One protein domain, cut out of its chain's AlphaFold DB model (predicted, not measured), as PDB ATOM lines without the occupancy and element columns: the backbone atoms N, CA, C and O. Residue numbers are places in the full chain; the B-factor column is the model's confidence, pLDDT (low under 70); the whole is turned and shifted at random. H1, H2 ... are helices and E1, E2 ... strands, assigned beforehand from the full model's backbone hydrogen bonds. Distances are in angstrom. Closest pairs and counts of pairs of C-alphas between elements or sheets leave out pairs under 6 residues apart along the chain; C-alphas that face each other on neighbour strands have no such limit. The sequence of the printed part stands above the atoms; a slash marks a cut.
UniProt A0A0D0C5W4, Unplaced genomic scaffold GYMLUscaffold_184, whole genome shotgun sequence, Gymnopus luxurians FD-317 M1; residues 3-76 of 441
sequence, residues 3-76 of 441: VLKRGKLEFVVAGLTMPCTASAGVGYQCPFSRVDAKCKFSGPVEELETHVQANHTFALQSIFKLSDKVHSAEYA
ATOM      1  N   VAL A   3     138.847 161.145 147.096       90.69
ATOM      2  CA  VAL A   3     137.521 161.667 147.458       90.69
ATOM      3  C   VAL A   3     136.796 160.636 148.321       90.69
ATOM      4  O   VAL A   3     136.694 159.470 147.947       90.69
ATOM      5  N   LEU A   4     136.266 161.050 149.474       87.88
ATOM      6  CA  LEU A   4     135.483 160.182 150.356       87.88
ATOM      7  C   LEU A   4     133.984 160.320 150.038       87.88
ATOM      8  O   LEU A   4     133.380 161.352 150.331       87.88
ATOM      9  N   LYS A   5     133.357 159.284 149.468       85.81
ATOM     10  CA  LYS A   5     131.911 159.247 149.181       85.81
ATOM     11  C   LYS A   5     131.234 158.141 149.983       85.81
ATOM     12  O   LYS A   5     131.581 156.973 149.856       85.81
ATOM     13  N   ARG A   6     130.228 158.495 150.797       85.50
ATOM     14  CA  ARG A   6     129.405 157.541 151.579       85.50
ATOM     15  C   ARG A   6     130.248 156.513 152.373       85.50
ATOM     16  O   ARG A   6     129.938 155.327 152.380       85.50
ATOM     17  N   GLY A   7     131.342 156.967 152.991       83.12
ATOM     18  CA  GLY A   7     132.266 156.121 153.763       83.12
ATOM     19  C   GLY A   7     133.234 155.259 152.936       83.12
ATOM     20  O   GLY A   7     133.976 154.473 153.514       83.12
ATOM     21  N   LYS A   8     133.258 155.394 151.604       87.38
ATOM     22  CA  LYS A   8     134.222 154.736 150.711       87.38
ATOM     23  C   LYS A   8     135.204 155.762 150.156       87.38
ATOM     24  O   LYS A   8     134.789 156.836 149.722       87.38
ATOM     25  N   LEU A   9     136.491 155.431 150.168       91.81
ATOM     26  CA  LEU A   9     137.530 156.257 149.562       91.81
ATOM     27  C   LEU A   9     137.674 155.884 148.080       91.81
ATOM     28  O   LEU A   9     137.871 154.718 147.740       91.81
ATOM     29  N   GLU A  10     137.574 156.875 147.204       94.00
ATOM     30  CA  GLU A  10     137.748 156.747 145.759       94.00
ATOM     31  C   GLU A  10     138.980 157.551 145.334       94.00
ATOM     32  O   GLU A  10     139.096 158.733 145.657       94.00
ATOM     33  N   PHE A  11     139.896 156.940 144.587       93.06
ATOM     34  CA  PHE A  11     140.941 157.672 143.881       93.06
ATOM     35  C   PHE A  11     140.404 158.136 142.530       93.06
ATOM     36  O   PHE A  11     140.015 157.313 141.700       93.06
ATOM     37  N   VAL A  12     140.387 159.451 142.313       90.06
ATOM     38  CA  VAL A  12     139.932 160.082 141.075       90.06
ATOM     39  C   VAL A  12     141.136 160.553 140.263       90.06
ATOM     40  O   VAL A  12     141.996 161.292 140.764       90.06
ATOM     41  N   VAL A  13     141.187 160.132 138.998       89.19
ATOM     42  CA  VAL A  13     142.206 160.525 138.020       89.19
ATOM     43  C   VAL A  13     141.592 160.556 136.619       89.19
ATOM     44  O   VAL A  13     141.045 159.560 136.165       89.19
ATOM     45  N   ALA A  14     141.679 161.705 135.942       84.50
ATOM     46  CA  ALA A  14     141.247 161.885 134.548       84.50
ATOM     47  C   ALA A  14     139.841 161.301 134.243       84.50
ATOM     48  O   ALA A  14     139.669 160.452 133.375       84.50
ATOM     49  N   GLY A  15     138.847 161.688 135.052       80.62
ATOM     50  CA  GLY A  15     137.464 161.187 134.983       80.62
ATOM     51  C   GLY A  15     137.224 159.822 135.649       80.62
ATOM     52  O   GLY A  15     136.142 159.595 136.186       80.62
ATOM     53  N   LEU A  16     138.227 158.939 135.698       78.00
ATOM     54  CA  LEU A  16     138.099 157.591 136.259       78.00
ATOM     55  C   LEU A  16     138.092 157.587 137.797       78.00
ATOM     56  O   LEU A  16     138.900 158.258 138.444       78.00
ATOM     57  N   THR A  17     137.218 156.763 138.379       88.50
ATOM     58  CA  THR A  17     137.083 156.503 139.824       88.50
ATOM     59  C   THR A  17     137.530 155.082 140.173       88.50
ATOM     60  O   THR A  17     136.907 154.102 139.771       88.50
ATOM     61  N   MET A  18     138.585 154.943 140.981       89.81
ATOM     62  CA  MET A  18     139.073 153.645 141.467       89.81
ATOM     63  C   MET A  18     138.814 153.483 142.976       89.81
ATOM     64  O   MET A  18     139.307 154.295 143.761       89.81
ATOM     65  N   PRO A  19     138.059 152.460 143.426       90.25
ATOM     66  CA  PRO A  19     137.725 152.286 144.838       90.25
ATOM     67  C   PRO A  19     138.915 151.745 145.644       90.25
ATOM     68  O   PRO A  19     139.463 150.684 145.337       90.25
ATOM     69  N   CYS A  20     139.274 152.436 146.724       91.62
ATOM     70  CA  CYS A  20     140.328 152.026 147.645       91.62
ATOM     71  C   CYS A  20     139.738 151.164 148.770       91.62
ATOM     72  O   CYS A  20     138.836 151.589 149.493       91.62
ATOM     73  N   THR A  21     140.240 149.938 148.929       92.44
ATOM     74  CA  THR A  21     139.794 149.029 149.995       92.44
ATOM     75  C   THR A  21     140.312 149.522 151.348       92.44
ATOM     76  O   THR A  21     141.513 149.734 151.489       92.44
ATOM     77  N   ALA A  22     139.454 149.675 152.359       91.25
ATOM     78  CA  ALA A  22     139.908 149.921 153.730       91.25
ATOM     79  C   ALA A  22     140.644 148.687 154.290       91.25
ATOM     80  O   ALA A  22     140.236 147.553 154.040       91.25
ATOM     81  N   SER A  23     141.717 148.912 155.049       89.12
ATOM     82  CA  SER A  23     142.546 147.880 155.676       89.12
ATOM     83  C   SER A  23     142.532 148.063 157.194       89.12
ATOM     84  O   SER A  23     142.856 149.142 157.692       89.12
ATOM     85  N   ALA A  24     142.138 147.031 157.944       86.69
ATOM     86  CA  ALA A  24     141.931 147.139 159.389       86.69
ATOM     87  C   ALA A  24     143.225 147.548 160.121       86.69
ATOM     88  O   ALA A  24     144.196 146.799 160.139       86.69
ATOM     89  N   GLY A  25     143.235 148.749 160.708       86.25
ATOM     90  CA  GLY A  25     144.395 149.317 161.407       86.25
ATOM     91  C   GLY A  25     145.494 149.914 160.513       86.25
ATOM     92  O   GLY A  25     146.462 150.435 161.054       86.25
ATOM     93  N   VAL A  26     145.359 149.882 159.178       83.06
ATOM     94  CA  VAL A  26     146.411 150.317 158.226       83.06
ATOM     95  C   VAL A  26     145.880 151.278 157.144       83.06
ATOM     96  O   VAL A  26     146.417 151.362 156.043       83.06
ATOM     97  N   GLY A  27     144.788 151.995 157.428       92.62
ATOM     98  CA  GLY A  27     144.198 152.971 156.505       92.62
ATOM     99  C   GLY A  27     143.512 152.317 155.302       92.62
ATOM    100  O   GLY A  27     142.538 151.583 155.471       92.62
ATOM    101  N   TYR A  28     143.990 152.585 154.085       95.44
ATOM    102  CA  TYR A  28     143.450 152.015 152.845       95.44
ATOM    103  C   TYR A  28     144.557 151.403 151.978       95.44
ATOM    104  O   TYR A  28     145.717 151.799 152.046       95.44
ATOM    105  N   GLN A  29     144.201 150.433 151.140       95.06
ATOM    106  CA  GLN A  29     145.082 149.829 150.140       95.06
ATOM    107  C   GLN A  29     145.239 150.736 148.912       95.06
ATOM    108  O   GLN A  29     144.281 151.380 148.474       95.06
ATOM    109  N   CYS A  30     146.430 150.726 148.308       95.38
ATOM    110  CA  CYS A  30     146.699 151.405 147.042       95.38
ATOM    111  C   CYS A  30     145.717 150.934 145.948       95.38
ATOM    112  O   CYS A  30     145.576 149.722 145.759       95.38
ATOM    113  N   PRO A  31     145.058 151.835 145.188       92.81
ATOM    114  CA  PRO A  31     144.095 151.439 144.154       92.81
ATOM    115  C   PRO A  31     144.721 150.553 143.062       92.81
ATOM    116  O   PRO A  31     144.051 149.674 142.522       92.81
ATOM    117  N   PHE A  32     146.018 150.720 142.789       93.12
ATOM    118  CA  PHE A  32     146.752 149.932 141.796       93.12
ATOM    119  C   PHE A  32     147.132 148.517 142.266       93.12
ATOM    120  O   PHE A  32     147.493 147.700 141.426       93.12
ATOM    121  N   SER A  33     146.974 148.170 143.552       91.56
ATOM    122  CA  SER A  33     147.241 146.809 144.075       91.56
ATOM    123  C   SER A  33     146.422 145.694 143.402       91.56
ATOM    124  O   SER A  33     146.776 144.520 143.481       91.56
ATOM    125  N   ARG A  34     145.330 146.056 142.713       83.06
ATOM    126  CA  ARG A  34     144.471 145.139 141.944       83.06
ATOM    127  C   ARG A  34     144.981 144.840 140.529       83.06
ATOM    128  O   ARG A  34     144.564 143.843 139.955       83.06
ATOM    129  N   VAL A  35     145.840 145.698 139.973       79.25
ATOM    130  CA  VAL A  35     146.400 145.581 138.607       79.25
ATOM    131  C   VAL A  35     147.910 145.341 138.605       79.25
ATOM    132  O   VAL A  35     148.412 144.662 137.715       79.25
ATOM    133  N   ASP A  36     148.633 145.815 139.620       85.62
ATOM    134  CA  ASP A  36     150.009 145.414 139.903       85.62
ATOM    135  C   ASP A  36     150.062 144.589 141.195       85.62
ATOM    136  O   ASP A  36     150.089 145.130 142.301       85.62
ATOM    137  N   ALA A  37     150.143 143.265 141.050       83.88
ATOM    138  CA  ALA A  37     150.244 142.320 142.164       83.88
ATOM    139  C   ALA A  37     151.538 142.460 143.005       83.88
ATOM    140  O   ALA A  37     151.665 141.820 144.055       83.88
ATOM    141  N   LYS A  38     152.510 143.278 142.566       91.25
ATOM    142  CA  LYS A  38     153.689 143.649 143.365       91.25
ATOM    143  C   LYS A  38     153.379 144.793 144.333       91.25
ATOM    144  O   LYS A  38     154.011 144.878 145.386       91.25
ATOM    145  N   CYS A  39     152.397 145.639 144.022       93.62
ATOM    146  CA  CYS A  39     151.977 146.725 144.894       93.62
ATOM    147  C   CYS A  39     151.119 146.199 146.051       93.62
ATOM    148  O   CYS A  39     149.934 145.907 145.907       93.62
ATOM    149  N   LYS A  40     151.734 146.110 147.233       94.69
ATOM    150  CA  LYS A  40     151.081 145.712 148.492       94.69
ATOM    151  C   LYS A  40     150.946 146.871 149.484       94.69
ATOM    152  O   LYS A  40     150.814 146.641 150.680       94.69
ATOM    153  N   PHE A  41     151.026 148.112 149.005       96.19
ATOM    154  CA  PHE A  41     151.009 149.287 149.871       96.19
ATOM    155  C   PHE A  41     149.623 149.534 150.480       96.19
ATOM    156  O   PHE A  41     148.608 149.532 149.775       96.19
ATOM    157  N   SER A  42     149.600 149.813 151.782       96.19
ATOM    158  CA  SER A  42     148.444 150.348 152.498       96.19
ATOM    159  C   SER A  42     148.894 151.353 153.549       96.19
ATOM    160  O   SER A  42     149.866 151.081 154.252       96.19
ATOM    161  N   GLY A  43     148.179 152.467 153.666       95.56
ATOM    162  CA  GLY A  43     148.491 153.543 154.603       95.56
ATOM    163  C   GLY A  43     147.372 154.591 154.692       95.56
ATOM    164  O   GLY A  43     146.283 154.382 154.140       95.56
ATOM    165  N   PRO A  44     147.606 155.716 155.389       95.50
ATOM    166  CA  PRO A  44     146.721 156.880 155.368       95.50
ATOM    167  C   PRO A  44     146.683 157.545 153.975       95.50
ATOM    168  O   PRO A  44     147.461 157.210 153.078       95.50
ATOM    169  N   VAL A  45     145.741 158.467 153.760       92.62
ATOM    170  CA  VAL A  45     145.407 159.013 152.424       92.62
ATOM    171  C   VAL A  45     146.559 159.840 151.834       92.62
ATOM    172  O   VAL A  45     146.807 159.823 150.629       92.62
ATOM    173  N   GLU A  46     147.302 160.510 152.703       91.94
ATOM    174  CA  GLU A  46     148.440 161.377 152.416       91.94
ATOM    175  C   GLU A  46     149.651 160.562 151.922       91.94
ATOM    176  O   GLU A  46     150.294 160.895 150.918       91.94
ATOM    177  N   GLU A  47     149.924 159.435 152.584       94.31
ATOM    178  CA  GLU A  47     150.946 158.478 152.152       94.31
ATOM    179  C   GLU A  47     150.524 157.739 150.880       94.31
ATOM    180  O   GLU A  47     151.362 157.484 150.020       94.31
ATOM    181  N   LEU A  48     149.230 157.442 150.715       92.75
ATOM    182  CA  LEU A  48     148.679 156.837 149.501       92.75
ATOM    183  C   LEU A  48     148.864 157.720 148.262       92.75
ATOM    184  O   LEU A  48     149.284 157.208 147.225       92.75
ATOM    185  N   GLU A  49     148.614 159.032 148.352       92.00
ATOM    186  CA  GLU A  49     148.861 159.958 147.237       92.00
ATOM    187  C   GLU A  49     150.357 160.042 146.907       92.00
ATOM    188  O   GLU A  49     150.736 159.937 145.738       92.00
ATOM    189  N   THR A  50     151.212 160.110 147.930       93.56
ATOM    190  CA  THR A  50     152.677 160.102 147.775       93.56
ATOM    191  C   THR A  50     153.170 158.803 147.119       93.56
ATOM    192  O   THR A  50     153.921 158.831 146.141       93.56
ATOM    193  N   HIS A  51     152.700 157.650 147.602       95.62
ATOM    194  CA  HIS A  51     153.031 156.330 147.075       95.62
ATOM    195  C   HIS A  51     152.583 156.170 145.616       95.62
ATOM    196  O   HIS A  51     153.369 155.708 144.785       95.62
ATOM    197  N   VAL A  52     151.350 156.572 145.289       94.19
ATOM    198  CA  VAL A  52     150.791 156.470 143.934       94.19
ATOM    199  C   VAL A  52     151.544 157.357 142.944       94.19
ATOM    200  O   VAL A  52     151.870 156.893 141.850       94.19
ATOM    201  N   GLN A  53     151.887 158.591 143.321       90.56
ATOM    202  CA  GLN A  53     152.684 159.475 142.465       90.56
ATOM    203  C   GLN A  53     154.087 158.907 142.196       90.56
ATOM    204  O   GLN A  53     154.540 158.937 141.049       90.56
ATOM    205  N   ALA A  54     154.746 158.352 143.220       93.06
ATOM    206  CA  ALA A  54     156.116 157.843 143.129       93.06
ATOM    207  C   ALA A  54     156.248 156.473 142.433       93.06
ATOM    208  O   ALA A  54     157.209 156.257 141.701       93.06
ATOM    209  N   ASN A  55     155.309 155.544 142.653       94.31
ATOM    210  CA  ASN A  55     155.436 154.146 142.208       94.31
ATOM    211  C   ASN A  55     154.561 153.807 140.991       94.31
ATOM    212  O   ASN A  55     154.866 152.874 140.252       94.31
ATOM    213  N   HIS A  56     153.490 154.571 140.746       93.19
ATOM    214  CA  HIS A  56     152.540 154.315 139.657       93.19
ATOM    215  C   HIS A  56     152.522 155.422 138.592       93.19
ATOM    216  O   HIS A  56     151.586 155.508 137.798       93.19
ATOM    217  N   THR A  57     153.591 156.225 138.499       90.19
ATOM    218  CA  THR A  57     153.744 157.329 137.531       90.19
ATOM    219  C   THR A  57     153.432 156.913 136.089       90.19
ATOM    220  O   THR A  57     152.734 157.634 135.380       90.19
ATOM    221  N   PHE A  58     153.890 155.733 135.652       83.69
ATOM    222  CA  PHE A  58     153.620 155.215 134.304       83.69
ATOM    223  C   PHE A  58     152.138 154.866 134.081       83.69
ATOM    224  O   PHE A  58     151.586 155.157 133.018       83.69
ATOM    225  N   ALA A  59     151.471 154.291 135.087       83.88
ATOM    226  CA  ALA A  59     150.045 153.978 135.017       83.88
ATOM    227  C   ALA A  59     149.204 155.266 135.002       83.88
ATOM    228  O   ALA A  59     148.304 155.398 134.178       83.88
ATOM    229  N   LEU A  60     149.566 156.260 135.824       86.25
ATOM    230  CA  LEU A  60     148.954 157.593 135.806       86.25
ATOM    231  C   LEU A  60     149.119 158.267 134.435       86.25
ATOM    232  O   LEU A  60     148.133 158.704 133.850       86.25
ATOM    233  N   GLN A  61     150.335 158.300 133.877       82.56
ATOM    234  CA  GLN A  61     150.584 158.834 132.529       82.56
ATOM    235  C   GLN A  61     149.804 158.091 131.437       82.56
ATOM    236  O   GLN A  61     149.402 158.710 130.454       82.56
ATOM    237  N   SER A  62     149.588 156.783 131.590       79.50
ATOM    238  CA  SER A  62     148.778 155.995 130.653       79.50
ATOM    239  C   SER A  62     147.295 156.364 130.746       79.50
ATOM    240  O   SER A  62     146.661 156.556 129.715       79.50
ATOM    241  N   ILE A  63     146.767 156.556 131.961       78.81
ATOM    242  CA  ILE A  63     145.392 157.024 132.191       78.81
ATOM    243  C   ILE A  63     145.180 158.429 131.605       78.81
ATOM    244  O   ILE A  63     144.216 158.633 130.870       78.81
ATOM    245  N   PHE A  64     146.093 159.377 131.851       77.25
ATOM    246  CA  PHE A  64     146.004 160.720 131.260       77.25
ATOM    247  C   PHE A  64     146.017 160.665 129.724       77.25
ATOM    248  O   PHE A  64     145.099 161.181 129.099       77.25
ATOM    249  N   LYS A  65     146.948 159.918 129.109       74.06
ATOM    250  CA  LYS A  65     147.003 159.732 127.643       74.06
ATOM    251  C   LYS A  65     145.766 159.059 127.035       74.06
ATOM    252  O   LYS A  65     145.572 159.164 125.825       74.06
ATOM    253  N   LEU A  66     144.975 158.331 127.823       67.88
ATOM    254  CA  LEU A  66     143.688 157.783 127.390       67.88
ATOM    255  C   LEU A  66     142.583 158.841 127.505       67.88
ATOM    256  O   LEU A  66     141.868 159.057 126.535       67.88
ATOM    257  N   SER A  67     142.497 159.560 128.627       71.50
ATOM    258  CA  SER A  67     141.527 160.652 128.821       71.50
ATOM    259  C   SER A  67     141.718 161.806 127.829       71.50
ATOM    260  O   SER A  67     140.737 162.253 127.240       71.50
ATOM    261  N   ASP A  68     142.960 162.221 127.555       64.69
ATOM    262  CA  ASP A  68     143.273 163.251 126.554       64.69
ATOM    263  C   ASP A  68     142.769 162.847 125.155       64.69
ATOM    264  O   ASP A  68     142.283 163.682 124.392       64.69
ATOM    265  N   LYS A  69     142.850 161.550 124.817       56.75
ATOM    266  CA  LYS A  69     142.334 160.998 123.554       56.75
ATOM    267  C   LYS A  69     140.811 160.917 123.520       56.75
ATOM    268  O   LYS A  69     140.244 161.232 122.482       56.75
ATOM    269  N   VAL A  70     140.171 160.517 124.622       55.12
ATOM    270  CA  VAL A  70     138.703 160.475 124.736       55.12
ATOM    271  C   VAL A  70     138.131 161.879 124.548       55.12
ATOM    272  O   VAL A  70     137.354 162.082 123.623       55.12
ATOM    273  N   HIS A  71     138.618 162.875 125.293       47.00
ATOM    274  CA  HIS A  71     138.180 164.263 125.110       47.00
ATOM    275  C   HIS A  71     138.480 164.796 123.697       47.00
ATOM    276  O   HIS A  71     137.655 165.494 123.114       47.00
ATOM    277  N   SER A  72     139.623 164.439 123.097       46.81
ATOM    278  CA  SER A  72     139.926 164.830 121.708       46.81
ATOM    279  C   SER A  72     138.967 164.215 120.675       46.81
ATOM    280  O   SER A  72     138.751 164.821 119.629       46.81
ATOM    281  N   ALA A  73     138.398 163.036 120.950       44.56
ATOM    282  CA  ALA A  73     137.378 162.405 120.112       44.56
ATOM    283  C   ALA A  73     135.990 163.028 120.343       44.56
ATOM    284  O   ALA A  73     135.341 163.418 119.377       44.56
ATOM    285  N   GLU A  74     135.585 163.232 121.601       44.41
ATOM    286  CA  GLU A  74     134.322 163.896 121.969       44.41
ATOM    287  C   GLU A  74     134.189 165.279 121.296       44.41
ATOM    288  O   GLU A  74     133.158 165.596 120.706       44.41
ATOM    289  N   TYR A  75     135.257 166.091 121.296       40.72
ATOM    290  CA  TYR A  75     135.260 167.390 120.607       40.72
ATOM    291  C   TYR A  75     135.250 167.298 119.071       40.72
ATOM    292  O   TYR A  75     134.859 168.270 118.422       40.72
ATOM    293  N   ALA A  76     135.658 166.171 118.481       41.00
ATOM    294  CA  ALA A  76     135.588 165.948 117.035       41.00
ATOM    295  C   ALA A  76     134.191 165.470 116.594       41.00
ATOM    296  O   ALA A  76     133.697 165.898 115.551       41.00
TER     297      ALA A  76
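What this domain is: This is residues 3 to 76 of the 441 residues of an uncharacterized protein of Gymnopus luxurians FD-317 M1 (UniProt A0A0D0C5W4). A small three-stranded sheet, E1 E2 E3, has the short helix H1 beside its strands, while H2 and the long H3 make a corner and only graze the sheet. Residues 69 to 76 of H3 stick out at one end of the longest axis, and the loop at Gly 25 lies at the other. The printed part has 74 residues, with three named strands followed by three named helices, and its class is mixed. It is only just compact, close to loose, with a radius of gyration of the C-alphas of 13.6 A, and elongated, spanning 48 by 29 by 19 A.

How they stand to each other: E1, residues 3 to 5, E2, residues 8 to 13, and E3, residues 16 to 20, form a meander, each strand the antiparallel neighbour of the one before. In the hairpin E1 and E2, N 3 and O 10 are within hydrogen-bond range at 2.8 A; in the hairpin E2 and E3, N 11 and O 18 are, at 2.8 A. H1, residues 31 to 34, is on the sheet at a height over the sheet of 6.3 A, over none of its strands; the closest C-alphas of H1 and E3 are Pro 31 and Cys 20, 5.2 A apart. H2, residues 45 to 55, only grazes the sheet with residues 45 to 52. H3, residues 57 to 76, only grazes it with residues 60 to 67. H2 and H3 are close but not clearly touching, the C-alphas of Gln 53 and Leu 60 being closest at 7.9 A, and stand about perpendicular at 89 degrees. Every O i to N i+4 pair is within hydrogen-bond range in H2 and 14 of 16 in H3; H1 is too short for such a pair.

Where its parts are: E1 begins at C-alpha 3, (137.521, 161.667, 147.458). E2 is 16.1 A long, H2 15.1 A and H3 28.7 A, ending at C-alpha 76, (135.588, 165.948, 117.035).

The domain as a whole: The C-alphas of Gly 25 and Ala 76 are the two farthest apart, 48.2 A. The printed part has no cut and no long link. The pLDDT is under 70 at residues 66 and 68 to 76.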